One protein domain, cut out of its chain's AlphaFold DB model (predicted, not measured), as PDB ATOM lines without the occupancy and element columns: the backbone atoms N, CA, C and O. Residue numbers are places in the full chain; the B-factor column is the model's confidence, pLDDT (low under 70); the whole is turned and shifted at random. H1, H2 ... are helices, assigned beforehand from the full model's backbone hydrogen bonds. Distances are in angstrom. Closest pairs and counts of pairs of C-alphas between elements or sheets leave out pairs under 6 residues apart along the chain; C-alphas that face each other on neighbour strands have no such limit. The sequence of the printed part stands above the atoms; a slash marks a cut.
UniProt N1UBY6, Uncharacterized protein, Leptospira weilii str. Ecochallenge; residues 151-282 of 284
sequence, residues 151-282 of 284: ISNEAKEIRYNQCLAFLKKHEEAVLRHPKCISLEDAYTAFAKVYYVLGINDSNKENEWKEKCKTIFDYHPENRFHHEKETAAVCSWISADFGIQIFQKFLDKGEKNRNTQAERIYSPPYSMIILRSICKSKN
ATOM      1  N   ILE A 151     166.653 244.308 143.455       93.06
ATOM      2  CA  ILE A 151     166.240 243.915 144.813       93.06
ATOM      3  C   ILE A 151     166.714 242.512 145.221       93.06
ATOM      4  O   ILE A 151     167.214 242.318 146.330       93.06
ATOM      5  N   SER A 152     166.652 241.542 144.310       90.31
ATOM      6  CA  SER A 152     167.084 240.166 144.582       90.31
ATOM      7  C   SER A 152     168.604 240.042 144.652       90.31
ATOM      8  O   SER A 152     169.123 239.262 145.450       90.31
ATOM      9  N   ASN A 153     169.331 240.873 143.898       91.25
ATOM     10  CA  ASN A 153     170.787 240.968 144.004       91.25
ATOM     11  C   ASN A 153     171.209 241.569 145.352       91.25
ATOM     12  O   ASN A 153     172.128 241.045 145.978       91.25
ATOM     13  N   GLU A 154     170.513 242.610 145.832       92.62
ATOM     14  CA  GLU A 154     170.734 243.186 147.170       92.62
ATOM     15  C   GLU A 154     170.538 242.125 148.276       92.62
ATOM     16  O   GLU A 154     171.311 242.078 149.233       92.62
ATOM     17  N   ALA A 155     169.552 241.232 148.131       92.62
ATOM     18  CA  ALA A 155     169.268 240.179 149.109       92.62
ATOM     19  C   ALA A 155     170.190 238.946 149.015       92.62
ATOM     20  O   ALA A 155     170.248 238.144 149.953       92.62
ATOM     21  N   LYS A 156     170.912 238.751 147.904       88.44
ATOM     22  CA  LYS A 156     171.670 237.515 147.650       88.44
ATOM     23  C   LYS A 156     172.771 237.255 148.683       88.44
ATOM     24  O   LYS A 156     172.925 236.122 149.124       88.44
ATOM     25  N   GLU A 157     173.471 238.291 149.121       86.56
ATOM     26  CA  GLU A 157     174.570 238.183 150.096       86.56
ATOM     27  C   GLU A 157     174.278 238.987 151.372       86.56
ATOM     28  O   GLU A 157     175.191 239.440 152.067       86.56
ATOM     29  N   ILE A 158     172.991 239.208 151.668       94.06
ATOM     30  CA  ILE A 158     172.582 240.048 152.791       94.06
ATOM     31  C   ILE A 158     172.975 239.421 154.130       94.06
ATOM     32  O   ILE A 158     172.754 238.235 154.383       94.06
ATOM     33  N   ARG A 159     173.552 240.241 155.010       94.62
ATOM     34  CA  ARG A 159     173.912 239.849 156.378       94.62
ATOM     35  C   ARG A 159     172.842 240.293 157.368       94.62
ATOM     36  O   ARG A 159     172.143 241.275 157.132       94.62
ATOM     37  N   TYR A 160     172.778 239.623 158.519       95.69
ATOM     38  CA  TYR A 160     171.800 239.901 159.580       95.69
ATOM     39  C   TYR A 160     171.680 241.395 159.936       95.69
ATOM     40  O   TYR A 160     170.582 241.946 159.978       95.69
ATOM     41  N   ASN A 161     172.810 242.091 160.097       96.12
ATOM     42  CA  ASN A 161     172.841 243.516 160.438       96.12
ATOM     43  C   ASN A 161     172.338 244.456 159.320       96.12
ATOM     44  O   ASN A 161     172.137 245.641 159.573       96.12
ATOM     45  N   GLN A 162     172.134 243.956 158.098       97.44
ATOM     46  CA  GLN A 162     171.615 244.714 156.953       97.44
ATOM     47  C   GLN A 162     170.120 244.464 156.716       97.44
ATOM     48  O   GLN A 162     169.455 245.290 156.088       97.44
ATOM     49  N   CYS A 163     169.573 243.362 157.235       97.44
ATOM     50  CA  CYS A 163     168.210 242.916 156.949       97.44
ATOM     51  C   CYS A 163     167.143 243.962 157.301       97.44
ATOM     52  O   CYS A 163     166.281 244.250 156.478       97.44
ATOM     53  N   LEU A 164     167.216 244.593 158.477       97.06
ATOM     54  CA  LEU A 164     166.219 245.599 158.876       97.06
ATOM     55  C   LEU A 164     166.262 246.857 157.995       97.06
ATOM     56  O   LEU A 164     165.218 247.434 157.694       97.06
ATOM     57  N   ALA A 165     167.452 247.273 157.551       97.50
ATOM     58  CA  ALA A 165     167.598 248.404 156.637       97.50
ATOM     59  C   ALA A 165     167.036 248.078 155.245       97.50
ATOM     60  O   ALA A 165     166.373 248.921 154.641       97.50
ATOM     61  N   PHE A 166     167.252 246.848 154.768       97.31
ATOM     62  CA  PHE A 166     166.648 246.344 153.535       97.31
ATOM     63  C   PHE A 166     165.116 246.360 153.615       97.31
ATOM     64  O   PHE A 166     164.469 246.920 152.732       97.31
ATOM     65  N   LEU A 167     164.534 245.821 154.694       97.00
ATOM     66  CA  LEU A 167     163.079 245.815 154.882       97.00
ATOM     67  C   LEU A 167     162.522 247.241 154.934       97.00
ATOM     68  O   LEU A 167     161.605 247.565 154.188       97.00
ATOM     69  N   LYS A 168     163.140 248.136 155.712       96.94
ATOM     70  CA  LYS A 168     162.724 249.545 155.786       96.94
ATOM     71  C   LYS A 168     162.709 250.239 154.416       96.94
ATOM     72  O   LYS A 168     161.889 251.124 154.198       96.94
ATOM     73  N   LYS A 169     163.630 249.876 153.521       95.62
ATOM     74  CA  LYS A 169     163.748 250.476 152.185       95.62
ATOM     75  C   LYS A 169     162.675 249.969 151.218       95.62
ATOM     76  O   LYS A 169     162.224 250.747 150.386       95.62
ATOM     77  N   HIS A 170     162.296 248.693 151.304       95.81
ATOM     78  CA  HIS A 170     161.578 248.020 150.214       95.81
ATOM     79  C   HIS A 170     160.244 247.366 150.605       95.81
ATOM     80  O   HIS A 170     159.403 247.151 149.737       95.81
ATOM     81  N   GLU A 171     160.049 247.008 151.878       95.19
ATOM     82  CA  GLU A 171     158.981 246.093 152.319       95.19
ATOM     83  C   GLU A 171     157.593 246.609 151.986       95.19
ATOM     84  O   GLU A 171     156.818 245.929 151.323       95.19
ATOM     85  N   GLU A 172     157.296 247.839 152.377       94.06
ATOM     86  CA  GLU A 172     155.963 248.398 152.200       94.06
ATOM     87  C   GLU A 172     155.546 248.493 150.723       94.06
ATOM     88  O   GLU A 172     154.395 248.213 150.391       94.06
ATOM     89  N   ALA A 173     156.483 248.854 149.842       94.38
ATOM     90  CA  ALA A 173     156.244 248.974 148.407       94.38
ATOM     91  C   ALA A 173     155.914 247.610 147.782       94.38
ATOM     92  O   ALA A 173     154.926 247.484 147.070       94.38
ATOM     93  N   VAL A 174     156.691 246.566 148.092       95.06
ATOM     94  CA  VAL A 174     156.472 245.215 147.543       95.06
ATOM     95  C   VAL A 174     155.212 244.570 148.130       95.06
ATOM     96  O   VAL A 174     154.417 243.985 147.393       95.06
ATOM     97  N   LEU A 175     154.991 244.694 149.446       93.38
ATOM     98  CA  LEU A 175     153.858 244.056 150.129       93.38
ATOM     99  C   LEU A 175     152.497 244.615 149.705       93.38
ATOM    100  O   LEU A 175     151.486 243.924 149.826       93.38
ATOM    101  N   ARG A 176     152.452 245.841 149.174       92.88
ATOM    102  CA  ARG A 176     151.224 246.413 148.613       92.88
ATOM    103  C   ARG A 176     150.770 245.742 147.322       92.88
ATOM    104  O   ARG A 176     149.623 245.945 146.928       92.88
ATOM    105  N   HIS A 177     151.603 244.916 146.702       93.31
ATOM    106  CA  HIS A 177     151.307 244.257 145.436       93.31
ATOM    107  C   HIS A 177     151.358 242.738 145.590       93.31
ATOM    108  O   HIS A 177     152.286 242.132 145.073       93.31
ATOM    109  N   PRO A 178     150.417 242.090 146.299       90.00
ATOM    110  CA  PRO A 178     150.380 240.631 146.405       90.00
ATOM    111  C   PRO A 178     150.078 239.969 145.054       90.00
ATOM    112  O   PRO A 178     149.339 240.530 144.245       90.00
ATOM    113  N   LYS A 179     150.588 238.748 144.835       87.31
ATOM    114  CA  LYS A 179     150.284 237.911 143.652       87.31
ATOM    115  C   LYS A 179     150.678 238.517 142.299       87.31
ATOM    116  O   LYS A 179     150.265 238.014 141.257       87.31
ATOM    117  N   CYS A 180     151.505 239.561 142.288       88.38
ATOM    118  CA  CYS A 180     152.004 240.157 141.057       88.38
ATOM    119  C   CYS A 180     153.139 239.300 140.489       88.38
ATOM    120  O   CYS A 180     154.204 239.179 141.089       88.38
ATOM    121  N   ILE A 181     152.930 238.731 139.299       84.44
ATOM    122  CA  ILE A 181     153.880 237.798 138.670       84.44
ATOM    123  C   ILE A 181     155.267 238.426 138.483       84.44
ATOM    124  O   ILE A 181     156.277 237.767 138.705       84.44
ATOM    125  N   SER A 182     155.331 239.707 138.120       87.94
ATOM    126  CA  SER A 182     156.613 240.398 137.909       87.94
ATOM    127  C   SER A 182     157.423 240.642 139.192       87.94
ATOM    128  O   SER A 182     158.584 241.029 139.101       87.94
ATOM    129  N   LEU A 183     156.843 240.402 140.375       92.00
ATOM    130  CA  LEU A 183     157.486 240.596 141.680       92.00
ATOM    131  C   LEU A 183     157.919 239.288 142.355       92.00
ATOM    132  O   LEU A 183     158.359 239.318 143.503       92.00
ATOM    133  N   GLU A 184     157.852 238.147 141.668       89.06
ATOM    134  CA  GLU A 184     158.228 236.846 142.240       89.06
ATOM    135  C   GLU A 184     159.658 236.827 142.815       89.06
ATOM    136  O   GLU A 184     159.889 236.371 143.940       89.06
ATOM    137  N   ASP A 185     160.609 237.405 142.080       89.19
ATOM    138  CA  ASP A 185     162.003 237.527 142.512       89.19
ATOM    139  C   ASP A 185     162.144 238.396 143.771       89.19
ATOM    140  O   ASP A 185     162.993 238.126 144.630       89.19
ATOM    141  N   ALA A 186     161.294 239.419 143.916       93.00
ATOM    142  CA  ALA A 186     161.234 240.238 145.117       93.00
ATOM    143  C   ALA A 186     160.657 239.429 146.286       93.00
ATOM    144  O   ALA A 186     161.270 239.386 147.346       93.00
ATOM    145  N   TYR A 187     159.547 238.707 146.115       92.56
ATOM    146  CA  TYR A 187     158.993 237.880 147.198       92.56
ATOM    147  C   TYR A 187     159.999 236.840 147.708       92.56
ATOM    148  O   TYR A 187     160.135 236.651 148.919       92.56
ATOM    149  N   THR A 188     160.764 236.226 146.802       89.50
ATOM    150  CA  THR A 188     161.849 235.301 147.165       89.50
ATOM    151  C   THR A 188     162.944 236.007 147.975       89.50
ATOM    152  O   THR A 188     163.375 235.502 149.017       89.50
ATOM    153  N   ALA A 189     163.368 237.201 147.543       92.88
ATOM    154  CA  ALA A 189     164.347 238.014 148.262       92.88
ATOM    155  C   ALA A 189     163.898 238.305 149.705       92.88
ATOM    156  O   ALA A 189     164.684 238.195 150.647       92.88
ATOM    157  N   PHE A 190     162.613 238.606 149.890       94.88
ATOM    158  CA  PHE A 190     162.017 238.863 151.198       94.88
ATOM    159  C   PHE A 190     161.959 237.621 152.079       94.88
ATOM    160  O   PHE A 190     162.372 237.689 153.237       94.88
ATOM    161  N   ALA A 191     161.538 236.476 151.533       92.56
ATOM    162  CA  ALA A 191     161.545 235.205 152.257       92.56
ATOM    163  C   ALA A 191     162.942 234.889 152.821       92.56
ATOM    164  O   ALA A 191     163.084 234.486 153.976       92.56
ATOM    165  N   LYS A 192     163.994 235.146 152.033       92.50
ATOM    166  CA  LYS A 192     165.385 235.006 152.477       92.50
ATOM    167  C   LYS A 192     165.756 235.989 153.588       92.50
ATOM    168  O   LYS A 192     166.386 235.588 154.564       92.50
ATOM    169  N   VAL A 193     165.384 237.262 153.464       95.56
ATOM    170  CA  VAL A 193     165.692 238.291 154.476       95.56
ATOM    171  C   VAL A 193     165.021 237.961 155.812       95.56
ATOM    172  O   VAL A 193     165.672 238.008 156.854       95.56
ATOM    173  N   TYR A 194     163.746 237.571 155.784       95.88
ATOM    174  CA  TYR A 194     163.006 237.125 156.966       95.88
ATOM    175  C   TYR A 194     163.606 235.857 157.581       95.88
ATOM    176  O   TYR A 194     163.746 235.784 158.799       95.88
ATOM    177  N   TYR A 195     164.025 234.892 156.758       93.06
ATOM    178  CA  TYR A 195     164.740 233.702 157.224       93.06
ATOM    179  C   TYR A 195     166.021 234.062 157.984       93.06
ATOM    180  O   TYR A 195     166.220 233.595 159.104       93.06
ATOM    181  N   VAL A 196     166.869 234.926 157.411       94.19
ATOM    182  CA  VAL A 196     168.119 235.368 158.053       94.19
ATOM    183  C   VAL A 196     167.836 236.070 159.381       94.19
ATOM    184  O   VAL A 196     168.551 235.826 160.351       94.19
ATOM    185  N   LEU A 197     166.799 236.907 159.455       95.81
ATOM    186  CA  LEU A 197     166.380 237.532 160.712       95.81
ATOM    187  C   LEU A 197     165.941 236.488 161.741       95.81
ATOM    188  O   LEU A 197     166.411 236.522 162.874       95.81
ATOM    189  N   GLY A 198     165.097 235.540 161.339       94.31
ATOM    190  CA  GLY A 198     164.536 234.535 162.232       94.31
ATOM    191  C   GLY A 198     165.568 233.583 162.835       94.31
ATOM    192  O   GLY A 198     165.528 233.343 164.035       94.31
ATOM    193  N   ILE A 199     166.540 233.100 162.054       92.75
ATOM    194  CA  ILE A 199     167.583 232.199 162.587       92.75
ATOM    195  C   ILE A 199     168.602 232.903 163.499       92.75
ATOM    196  O   ILE A 199     169.355 232.230 164.197       92.75
ATOM    197  N   ASN A 200     168.666 234.240 163.464       93.31
ATOM    198  CA  ASN A 200     169.608 235.040 164.255       93.31
ATOM    199  C   ASN A 200     168.930 235.808 165.411       93.31
ATOM    200  O   ASN A 200     169.633 236.374 166.244       93.31
ATOM    201  N   ASP A 201     167.595 235.838 165.477       91.56
ATOM    202  CA  ASP A 201     166.813 236.462 166.553       91.56
ATOM    203  C   ASP A 201     165.695 235.516 167.018       91.56
ATOM    204  O   ASP A 201     164.542 235.604 166.585       91.56
ATOM    205  N   SER A 202     166.049 234.603 167.927       86.81
ATOM    206  CA  SER A 202     165.134 233.582 168.454       86.81
ATOM    207  C   SER A 202     163.918 234.169 169.177       86.81
ATOM    208  O   SER A 202     162.849 233.563 169.171       86.81
ATOM    209  N   ASN A 203     164.029 235.377 169.740       91.88
ATOM    210  CA  ASN A 203     162.920 236.036 170.438       91.88
ATOM    211  C   ASN A 203     161.786 236.447 169.487       91.88
ATOM    212  O   ASN A 203     160.648 236.616 169.925       91.88
ATOM    213  N   LYS A 204     162.090 236.620 168.195       92.31
ATOM    214  CA  LYS A 204     161.131 237.026 167.156       92.31
ATOM    215  C   LYS A 204     160.958 235.986 166.057       92.31
ATOM    216  O   LYS A 204     160.305 236.258 165.054       92.31
ATOM    217  N   GLU A 205     161.513 234.790 166.230       92.00
ATOM    218  CA  GLU A 205     161.536 233.759 165.192       92.00
ATOM    219  C   GLU A 205     160.135 233.468 164.631       92.00
ATOM    220  O   GLU A 205     159.943 233.439 163.416       92.00
ATOM    221  N   ASN A 206     159.137 233.326 165.508       92.50
ATOM    222  CA  ASN A 206     157.755 233.057 165.105       92.50
ATOM    223  C   ASN A 206     157.135 234.207 164.296       92.50
ATOM    224  O   ASN A 206     156.420 233.949 163.332       92.50
ATOM    225  N   GLU A 207     157.443 235.463 164.635       94.44
ATOM    226  CA  GLU A 207     156.989 236.628 163.864       94.44
ATOM    227  C   GLU A 207     157.545 236.574 162.433       94.44
ATOM    228  O   GLU A 207     156.809 236.740 161.456       94.44
ATOM    229  N   TRP A 208     158.836 236.262 162.292       95.25
ATOM    230  CA  TRP A 208     159.486 236.137 160.987       95.25
ATOM    231  C   TRP A 208     158.968 234.942 160.178       95.25
ATOM    232  O   TRP A 208     158.797 235.060 158.964       95.25
ATOM    233  N   LYS A 209     158.651 233.815 160.831       92.62
ATOM    234  CA  LYS A 209     158.019 232.658 160.175       92.62
ATOM    235  C   LYS A 209     156.656 233.008 159.587       92.62
ATOM    236  O   LYS A 209     156.390 232.639 158.444       92.62
ATOM    237  N   GLU A 210     155.815 233.741 160.316       91.88
ATOM    238  CA  GLU A 210     154.500 234.167 159.813       91.88
ATOM    239  C   GLU A 210     154.613 235.149 158.637       91.88
ATOM    240  O   GLU A 210     153.891 235.018 157.641       91.88
ATOM    241  N   LYS A 211     155.578 236.078 158.682       93.44
ATOM    242  CA  LYS A 211     155.877 236.951 157.534       93.44
ATOM    243  C   LYS A 211     156.335 236.159 156.308       93.44
ATOM    244  O   LYS A 211     155.845 236.408 155.208       93.44
ATOM    245  N   CYS A 212     157.209 235.165 156.485       91.12
ATOM    246  CA  CYS A 212     157.602 234.268 155.398       91.12
ATOM    247  C   CYS A 212     156.414 233.504 154.803       91.12
ATOM    248  O   CYS A 212     156.291 233.453 153.583       91.12
ATOM    249  N   LYS A 213     155.534 232.924 155.633       87.69
ATOM    250  CA  LYS A 213     154.325 232.230 155.148       87.69
ATOM    251  C   LYS A 213     153.477 233.154 154.278       87.69
ATOM    252  O   LYS A 213     153.140 232.796 153.154       87.69
ATOM    253  N   THR A 214     153.238 234.372 154.762       89.06
ATOM    254  CA  THR A 214     152.475 235.392 154.033       89.06
ATOM    255  C   THR A 214     153.098 235.704 152.669       89.06
ATOM    256  O   THR A 214     152.384 235.807 151.677       89.06
ATOM    257  N   ILE A 215     154.430 235.812 152.582       89.50
ATOM    258  CA  ILE A 215     155.109 236.095 151.306       89.50
ATOM    259  C   ILE A 215     155.052 234.922 150.325       89.50
ATOM    260  O   ILE A 215     155.030 235.122 149.110       89.50
ATOM    261  N   PHE A 216     154.985 233.691 150.827       84.12
ATOM    262  CA  PHE A 216     154.769 232.530 149.972       84.12
ATOM    263  C   PHE A 216     153.342 232.461 149.429       84.12
ATOM    264  O   PHE A 216     153.172 232.072 148.278       84.12
ATOM    265  N   ASP A 217     152.346 232.948 150.171       84.31
ATOM    266  CA  ASP A 217     150.978 233.109 149.656       84.31
ATOM    267  C   ASP A 217     150.873 234.184 148.554       84.31
ATOM    268  O   ASP A 217     149.878 234.246 147.826       84.31
ATOM    269  N   TYR A 218     151.891 235.046 148.422       85.50
ATOM    270  CA  TYR A 218     151.968 236.053 147.360       85.50
ATOM    271  C   TYR A 218     152.591 235.498 146.081       85.50
ATOM    272  O   TYR A 218     152.484 236.151 145.047       85.50
ATOM    273  N   HIS A 219     153.224 234.325 146.111       78.44
ATOM    274  CA  HIS A 219     153.722 233.727 144.881       78.44
ATOM    275  C   HIS A 219     152.538 233.327 143.987       78.44
ATOM    276  O   HIS A 219     151.563 232.748 144.478       78.44
ATOM    277  N   PRO A 220     152.593 233.625 142.677       68.62
ATOM    278  CA  PRO A 220     151.576 233.165 141.744       68.62
ATOM    279  C   PRO A 220     151.442 231.641 141.781       68.62
ATOM    280  O   PRO A 220     152.430 230.911 141.907       68.62
ATOM    281  N   GLU A 221     150.218 231.140 141.634       65.56
ATOM    282  CA  GLU A 221     149.963 229.701 141.675       65.56
ATOM    283  C   GLU A 221     150.826 228.949 140.648       65.56
ATOM    284  O   GLU A 221     150.947 229.338 139.485       65.56
ATOM    285  N   ASN A 222     151.422 227.834 141.084       59.44
ATOM    286  CA  ASN A 222     152.270 226.953 140.271       59.44
ATOM    287  C   ASN A 222     153.595 227.570 139.767       59.44
ATOM    288  O   ASN A 222     154.277 226.959 138.926       59.44
ATOM    289  N   ARG A 223     154.015 228.728 140.297       59.25
ATOM    290  CA  ARG A 223     155.309 229.358 139.992       59.25
ATOM    291  C   ARG A 223     156.193 229.452 141.233       59.25
ATOM    292  O   ARG A 223     155.762 229.894 142.288       59.25
ATOM    293  N   PHE A 224     157.406 228.938 141.081       62.38
ATOM    294  CA  PHE A 224     158.468 228.951 142.078       62.38
ATOM    295  C   PHE A 224     159.780 228.824 141.309       62.38
ATOM    296  O   PHE A 224     160.245 227.721 141.022       62.38
ATOM    297  N   HIS A 225     160.344 229.953 140.900       58.47
ATOM    298  CA  HIS A 225     161.552 229.977 140.077       58.47
ATOM    299  C   HIS A 225     162.858 229.780 140.887       58.47
ATOM    300  O   HIS A 225     163.909 229.543 140.293       58.47
ATOM    301  N   HIS A 226     162.789 229.738 142.232       67.00
ATOM    302  CA  HIS A 226     163.943 229.607 143.147       67.00
ATOM    303  C   HIS A 226     163.837 228.421 144.119       67.00
ATOM    304  O   HIS A 226     163.973 228.565 145.336       67.00
ATOM    305  N   GLU A 227     163.583 227.222 143.591       66.38
ATOM    306  CA  GLU A 227     163.196 226.028 144.365       66.38
ATOM    307  C   GLU A 227     164.177 225.657 145.495       66.38
ATOM    308  O   GLU A 227     163.754 225.330 146.604       66.38
ATOM    309  N   LYS A 228     165.495 225.739 145.256       65.88
ATOM    310  CA  LYS A 228     166.518 225.363 146.251       65.88
ATOM    311  C   LYS A 228     166.575 226.332 147.433       65.88
ATOM    312  O   LYS A 228     166.670 225.893 148.579       65.88
ATOM    313  N   GLU A 229     166.560 227.629 147.149       67.44
ATOM    314  CA  GLU A 229     166.609 228.677 148.174       67.44
ATOM    315  C   GLU A 229     165.299 228.695 148.963       67.44
ATOM    316  O   GLU A 229     165.304 228.690 150.194       67.44
ATOM    317  N   THR A 230     164.184 228.566 148.246       74.25
ATOM    318  CA  THR A 230     162.840 228.488 148.812       74.25
ATOM    319  C   THR A 230     162.677 227.283 149.730       74.25
ATOM    320  O   THR A 230     162.163 227.422 150.834       74.25
ATOM    321  N   ALA A 231     163.167 226.102 149.350       72.75
ATOM    322  CA  ALA A 231     162.970 224.901 150.156       72.75
ATOM    323  C   ALA A 231     163.672 224.941 151.522       72.75
ATOM    324  O   ALA A 231     163.148 224.390 152.496       72.75
ATOM    325  N   ALA A 232     164.840 225.585 151.611       76.06
ATOM    326  CA  ALA A 232     165.518 225.793 152.889       76.06
ATOM    327  C   ALA A 232     164.679 226.689 153.813       76.06
ATOM    328  O   ALA A 232     164.467 226.340 154.975       76.06
ATOM    329  N   VAL A 233     164.134 227.783 153.271       84.06
ATOM    330  CA  VAL A 233     163.249 228.691 154.011       84.06
ATOM    331  C   VAL A 233     161.952 227.984 154.413       84.06
ATOM    332  O   VAL A 233     161.578 228.024 155.581       84.06
ATOM    333  N   CYS A 234     161.299 227.267 153.496       82.00
ATOM    334  CA  CYS A 234     160.059 226.542 153.779       82.00
ATOM    335  C   CYS A 234     160.237 225.480 154.871       82.00
ATOM    336  O   CYS A 234     159.379 225.352 155.737       82.00
ATOM    337  N   SER A 235     161.362 224.757 154.865       81.50
ATOM    338  CA  SER A 235     161.670 223.759 155.901       81.50
ATOM    339  C   SER A 235     161.923 224.396 157.270       81.50
ATOM    340  O   SER A 235     161.611 223.792 158.292       81.50
ATOM    341  N   TRP A 236     162.489 225.609 157.301       87.69
ATOM    342  CA  TRP A 236     162.660 226.370 158.539       87.69
ATOM    343  C   TRP A 236     161.328 226.891 159.093       87.69
ATOM    344  O   TRP A 236     161.130 226.866 160.306       87.69
ATOM    345  N   ILE A 237     160.401 227.313 158.225       85.56
ATOM    346  CA  ILE A 237     159.049 227.730 158.630       85.56
ATOM    347  C   ILE A 237     158.343 226.600 159.381       85.56
ATOM    348  O   ILE A 237     157.889 226.802 160.507       85.56
ATOM    349  N   SER A 238     158.242 225.423 158.761       82.12
ATOM    350  CA  SER A 238     157.852 224.174 159.417       82.12
ATOM    351  C   SER A 238     158.141 222.977 158.510       82.12
ATOM    352  O   SER A 238     158.135 223.088 157.281       82.12
ATOM    353  N   ALA A 239     158.333 221.802 159.113       77.94
ATOM    354  CA  ALA A 239     158.521 220.563 158.360       77.94
ATOM    355  C   ALA A 239     157.335 220.273 157.420       77.94
ATOM    356  O   ALA A 239     157.546 219.915 156.263       77.94
ATOM    357  N   ASP A 240     156.101 220.474 157.890       78.00
ATOM    358  CA  ASP A 240     154.887 220.213 157.108       78.00
ATOM    359  C   ASP A 240     154.742 221.173 155.925       78.00
ATOM    360  O   ASP A 240     154.424 220.744 154.817       78.00
ATOM    361  N   PHE A 241     155.038 222.462 156.125       76.44
ATOM    362  CA  PHE A 241     155.011 223.446 155.043       76.44
ATOM    363  C   PHE A 241     156.081 223.136 153.988       76.44
ATOM    364  O   PHE A 241     155.797 223.127 152.789       76.44
ATOM    365  N   GLY A 242     157.294 222.783 154.430       74.69
ATOM    366  CA  GLY A 242     158.360 222.300 153.551       74.69
ATOM    367  C   GLY A 242     157.946 221.078 152.722       74.69
ATOM    368  O   GLY A 242     158.196 221.051 151.518       74.69
ATOM    369  N   ILE A 243     157.266 220.100 153.333       74.31
ATOM    370  CA  ILE A 243     156.761 218.900 152.645       74.31
ATOM    371  C   ILE A 243     155.686 219.255 151.607       74.31
ATOM    372  O   ILE A 243     155.748 218.751 150.488       74.31
ATOM    373  N   GLN A 244     154.733 220.132 151.934       75.38
ATOM    374  CA  GLN A 244     153.673 220.531 150.999       75.38
ATOM    375  C   GLN A 244     154.234 221.226 149.752       75.38
ATOM    376  O   GLN A 244     153.839 220.915 148.628       75.38
ATOM    377  N   ILE A 245     155.178 222.153 149.932       71.94
ATOM    378  CA  ILE A 245     155.844 222.828 148.810       71.94
ATOM    379  C   ILE A 245     156.668 221.829 147.991       71.94
ATOM    380  O   ILE A 245     156.632 221.853 146.762       71.94
ATOM    381  N   PHE A 246     157.350 220.899 148.660       70.00
ATOM    382  CA  PHE A 246     158.097 219.844 147.988       70.00
ATOM    383  C   PHE A 246     157.216 218.952 147.105       70.00
ATOM    384  O   PHE A 246     157.575 218.672 145.962       70.00
ATOM    385  N   GLN A 247     156.051 218.538 147.610       70.75
ATOM    386  CA  GLN A 247     155.073 217.754 146.850       70.75
ATOM    387  C   GLN A 247     154.598 218.512 145.606       70.75
ATOM    388  O   GLN A 247     154.634 217.957 144.512       70.75
ATOM    389  N   LYS A 248     154.292 219.813 145.729       69.44
ATOM    390  CA  LYS A 248     153.936 220.656 144.573       69.44
ATOM    391  C   LYS A 248     155.027 220.671 143.489       69.44
ATOM    392  O   LYS A 248     154.701 220.689 142.302       69.44
ATOM    393  N   PHE A 249     156.310 220.641 143.867       66.06
ATOM    394  CA  PHE A 249     157.414 220.532 142.902       66.06
ATOM    395  C   PHE A 249     157.477 219.166 142.221       66.06
ATOM    396  O   PHE A 249     157.673 219.104 141.005       66.06
ATOM    397  N   LEU A 250     157.278 218.078 142.971       65.81
ATOM    398  CA  LEU A 250     157.232 216.730 142.400       65.81
ATOM    399  C   LEU A 250     156.095 216.593 141.379       65.81
ATOM    400  O   LEU A 250     156.351 216.166 140.252       65.81
ATOM    401  N   ASP A 251     154.890 217.054 141.723       67.81
ATOM    402  CA  ASP A 251     153.703 216.979 140.863       67.81
ATOM    403  C   ASP A 251     153.882 217.776 139.556       67.81
ATOM    404  O   ASP A 251     153.489 217.337 138.470       67.81
ATOM    405  N   LYS A 252     154.527 218.949 139.629       63.16
ATOM    406  CA  LYS A 252     154.884 219.755 138.448       63.16
ATOM    407  C   LYS A 252     155.907 219.034 137.564       63.16
ATOM    408  O   LYS A 252     155.772 219.027 136.339       63.16
ATOM    409  N   GLY A 253     156.906 218.394 138.174       57.09
ATOM    410  CA  GLY A 253     157.912 217.596 137.474       57.09
ATOM    411  C   GLY A 253     157.354 216.331 136.811       57.09
ATOM    412  O   GLY A 253     157.913 215.871 135.815       57.09
ATOM    413  N   GLU A 254     156.265 215.758 137.324       54.59
ATOM    414  CA  GLU A 254     155.551 214.643 136.681       54.59
ATOM    415  C   GLU A 254     154.663 215.110 135.520       54.59
ATOM    416  O   GLU A 254     154.710 214.519 134.440       54.59
ATOM    417  N   LYS A 255     153.940 216.229 135.674       53.94
ATOM    418  CA  LYS A 255     153.163 216.837 134.573       53.94
ATOM    419  C   LYS A 255     154.038 217.238 133.379       53.94
ATOM    420  O   LYS A 255     153.651 217.009 132.232       53.94
ATOM    421  N   ASN A 256     155.233 217.772 133.633       48.94
ATOM    422  CA  ASN A 256     156.193 218.114 132.578       48.94
ATOM    423  C   ASN A 256     156.832 216.869 131.930       48.94
ATOM    424  O   ASN A 256     157.108 216.868 130.731       48.94
ATOM    425  N   ARG A 257     157.009 215.772 132.682       43.25
ATOM    426  CA  ARG A 257     157.481 214.484 132.136       43.25
ATOM    427  C   ARG A 257     156.476 213.827 131.189       43.25
ATOM    428  O   ARG A 257     156.892 213.194 130.227       43.25
ATOM    429  N   ASN A 258     155.180 214.034 131.409       44.12
ATOM    430  CA  ASN A 258     154.133 213.534 130.514       44.12
ATOM    431  C   ASN A 258     153.931 214.392 129.249       44.12
ATOM    432  O   ASN A 258     153.180 213.990 128.366       44.12
ATOM    433  N   THR A 259     154.585 215.555 129.143       43.81
ATOM    434  CA  THR A 259     154.450 216.483 128.000       43.81
ATOM    435  C   THR A 259     155.732 216.659 127.181       43.81
ATOM    436  O   THR A 259     155.657 217.117 126.044       43.81
ATOM    437  N   GLN A 260     156.897 216.250 127.693       38.00
ATOM    438  CA  GLN A 260     158.171 216.275 126.966       38.00
ATOM    439  C   GLN A 260     158.949 214.966 127.154       38.00
ATOM    440  O   GLN A 260     159.873 214.865 127.964       38.00
ATOM    441  N   ALA A 261     158.612 213.959 126.350       39.22
ATOM    442  CA  ALA A 261     159.588 212.940 125.992       39.22
ATOM    443  C   ALA A 261     160.605 213.591 125.039       39.22
ATOM    444  O   ALA A 261     160.274 213.831 123.887       39.22
ATOM    445  N   GLU A 262     161.787 213.919 125.577       38.81
ATOM    446  CA  GLU A 262     163.072 214.262 124.922       38.81
ATOM    447  C   GLU A 262     163.691 215.581 125.427       38.81
ATOM    448  O   GLU A 262     163.560 216.631 124.803       38.81
ATOM    449  N   ARG A 263     164.433 215.503 126.548       30.44
ATOM    450  CA  ARG A 263     165.823 216.003 126.721       30.44
ATOM    451  C   ARG A 263     166.296 215.879 128.186       30.44
ATOM    452  O   ARG A 263     165.863 216.601 129.069       30.44
ATOM    453  N   ILE A 264     167.194 214.914 128.394       33.12
ATOM    454  CA  ILE A 264     168.384 214.875 129.276       33.12
ATOM    455  C   ILE A 264     168.346 215.675 130.611       33.12
ATOM    456  O   ILE A 264     168.591 216.873 130.636       33.12
ATOM    457  N   TYR A 265     168.180 214.921 131.713       34.69
ATOM    458  CA  TYR A 265     168.660 215.094 133.107       34.69
ATOM    459  C   TYR A 265     168.555 216.447 133.855       34.69
ATOM    460  O   TYR A 265     169.272 217.395 133.555       34.69
ATOM    461  N   SER A 266     167.939 216.409 135.054       33.25
ATOM    462  CA  SER A 266     168.716 216.486 136.315       33.25
ATOM    463  C   SER A 266     167.910 216.058 137.570       33.25
ATOM    464  O   SER A 266     166.831 216.603 137.793       33.25
ATOM    465  N   PRO A 267     168.415 215.161 138.454       38.66
ATOM    466  CA  PRO A 267     167.748 214.671 139.663       38.66
ATOM    467  C   PRO A 267     168.255 215.282 141.010       38.66
ATOM    468  O   PRO A 267     168.163 214.599 142.029       38.66
ATOM    469  N   PRO A 268     168.802 216.518 141.118       47.12
ATOM    470  CA  PRO A 268     169.377 216.978 142.389       47.12
ATOM    471  C   PRO A 268     168.367 217.601 143.372       47.12
ATOM    472  O   PRO A 268     168.703 217.792 144.542       47.12
ATOM    473  N   TYR A 269     167.145 217.930 142.943       46.81
ATOM    474  CA  TYR A 269     166.225 218.753 143.741       46.81
ATOM    475  C   TYR A 269     165.575 217.996 144.909       46.81
ATOM    476  O   TYR A 269     165.499 218.525 146.018       46.81
ATOM    477  N   SER A 270     165.199 216.729 144.719       46.69
ATOM    478  CA  SER A 270     164.527 215.924 145.750       46.69
ATOM    479  C   SER A 270     165.390 215.639 146.978       46.69
ATOM    480  O   SER A 270     164.908 215.690 148.110       46.69
ATOM    481  N   MET A 271     166.690 215.414 146.783       46.47
ATOM    482  CA  MET A 271     167.598 215.088 147.884       46.47
ATOM    483  C   MET A 271     167.945 216.279 148.785       46.47
ATOM    484  O   MET A 271     168.174 216.082 149.978       46.47
ATOM    485  N   ILE A 272     167.994 217.505 148.258       51.31
ATOM    486  CA  ILE A 272     168.318 218.695 149.066       51.31
ATOM    487  C   ILE A 272     167.161 219.016 150.016       51.31
ATOM    488  O   ILE A 272     167.385 219.302 151.190       51.31
ATOM    489  N   ILE A 273     165.930 218.901 149.521       50.34
ATOM    490  CA  ILE A 273     164.722 219.225 150.278       50.34
ATOM    491  C   ILE A 273     164.487 218.186 151.379       50.34
ATOM    492  O   ILE A 273     164.306 218.555 152.537       50.34
ATOM    493  N   LEU A 274     164.645 216.894 151.066       53.03
ATOM    494  CA  LEU A 274     164.601 215.818 152.064       53.03
ATOM    495  C   LEU A 274     165.653 215.999 153.170       53.03
ATOM    496  O   LEU A 274     165.344 215.823 154.347       53.03
ATOM    497  N   ARG A 275     166.883 216.413 152.830       57.25
ATOM    498  CA  ARG A 275     167.932 216.685 153.833       57.25
ATOM    499  C   ARG A 275     167.581 217.861 154.750       57.25
ATOM    500  O   ARG A 275     167.860 217.780 155.945       57.25
ATOM    501  N   SER A 276     166.977 218.925 154.224       55.56
ATOM    502  CA  SER A 276     166.541 220.079 155.025       55.56
ATOM    503  C   SER A 276     165.350 219.742 155.929       55.56
ATOM    504  O   SER A 276     165.372 220.080 157.112       55.56
ATOM    505  N   ILE A 277     164.368 218.988 155.422       57.59
ATOM    506  CA  ILE A 277     163.219 218.508 156.208       57.59
ATOM    507  C   ILE A 277     163.696 217.618 157.364       57.59
ATOM    508  O   ILE A 277     163.291 217.831 158.507       57.59
ATOM    509  N   CYS A 278     164.613 216.677 157.112       56.78
ATOM    510  CA  CYS A 278     165.167 215.815 158.161       56.78
ATOM    511  C   CYS A 278     165.939 216.592 159.241       56.78
ATOM    512  O   CYS A 278     165.914 216.193 160.400       56.78
ATOM    513  N   LYS A 279     166.594 217.712 158.901       58.66
ATOM    514  CA  LYS A 279     167.233 218.590 159.900       58.66
ATOM    515  C   LYS A 279     166.213 219.340 160.761       58.66
ATOM    516  O   LYS A 279     166.438 219.474 161.960       58.66
ATOM    517  N   SER A 280     165.097 219.784 160.177       55.06
ATOM    518  CA  SER A 280     164.034 220.484 160.920       55.06
ATOM    519  C   SER A 280     163.322 219.584 161.937       55.06
ATOM    520  O   SER A 280     163.032 220.029 163.039       55.06
ATOM    521  N   LYS A 281     163.118 218.297 161.615       54.19
ATOM    522  CA  LYS A 281     162.488 217.317 162.522       54.19
ATOM    523  C   LYS A 281     163.374 216.887 163.698       54.19
ATOM    524  O   LYS A 281     162.869 216.273 164.628       54.19
ATOM    525  N   ASN A 282     164.670 217.199 163.648       43.94
ATOM    526  CA  ASN A 282     165.664 216.813 164.652       43.94
ATOM    527  C   ASN A 282     166.166 217.997 165.501       43.94
ATOM    528  O   ASN A 282     167.123 217.826 166.255       43.94
TER     529      ASN A 282
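This is residues 151 to 282 of the 284 residues of an uncharacterized protein of Leptospira weilii str. Ecochallenge (UniProt N1UBY6). Two groups of helices pack on each other: H1, H2 and H4 lie round the long H3, and H5, H6 and H7 make a small up-and-down bundle whose H5 packs on H3 and H4. Residues 253 to 267, of which 253 to 257 belong to H6, stick out from the bundle as a free loop-ended arm. The printed part has 132 residues with seven named helices, H1 to H7 in chain order, and no named strand; the class is all helix. It is compact, with a radius of gyration of the C-alphas of 15.5 A and spans of 47 by 37 by 23 A.

H1, residues 151 to 156, touches residues 185 to 193 of H3, residues 181 to 200, at a steep tilt of 39 degrees, with the C-alphas of Ser 152 and Ala 189 closest at 5.1 A. H2, residues 160 to 175, is near H1 and forms a hairpin with H3 at a shallow tilt of 33 degrees, only just short of steep; the closest C-alphas are those of Cys 163 and Val 193, 5.8 A apart. H4, residues 202 to 216, forms a hairpin with H3 at 13 degrees, closest at Gly 198 and Glu 205, C-alphas 4.3 A apart. H5, residues 227 to 237, touches residues 188 to 195 of H3 at a steep tilt of 45 degrees, the C-alphas of Tyr 195 and Val 233 closest at 6.1 A. H5 also touches residues 209 to 213 of H4, the C-alphas of Lys 209 and Ile 237 closest at 5.3 A. H6, residues 239 to 257, forms hairpins with H5, at 25 degrees, and with H7, residues 269 to 280, at 9 degrees; the closest C-alphas are Ser 235 and Gly 242, 4.3 A, and Ala 239 and Ile 277, 5.6 A. H5 and H7 touch and run the same way at 17 degrees, the C-alphas of Ser 235 and Ile 277 closest at 5.5 A. Every O i to N i+4 pair is within hydrogen-bond range in H1 and H6, against 8 of 12 in H2, 14 of 16 in H3, 9 of 11 in H4, 6 of 7 in H5 and 7 of 8 in H7.

H1 begins at C-alpha 151, (166.240, 243.915, 144.813). H2 has a kink of 51 degrees near residue 169. H3 is 30.2 A long and H6 26.9 A. H7 ends at C-alpha 280, (164.034, 220.484, 160.920).

The C-alphas of Asn 203 and Glu 262 are farthest apart, 50.5 A. The printed part has no cut, and the link from H6 to H7, 11 residues, is long. Mean pLDDT of the printed part is 76.8; residues 220 to 229 and 248 to 282 are under 70.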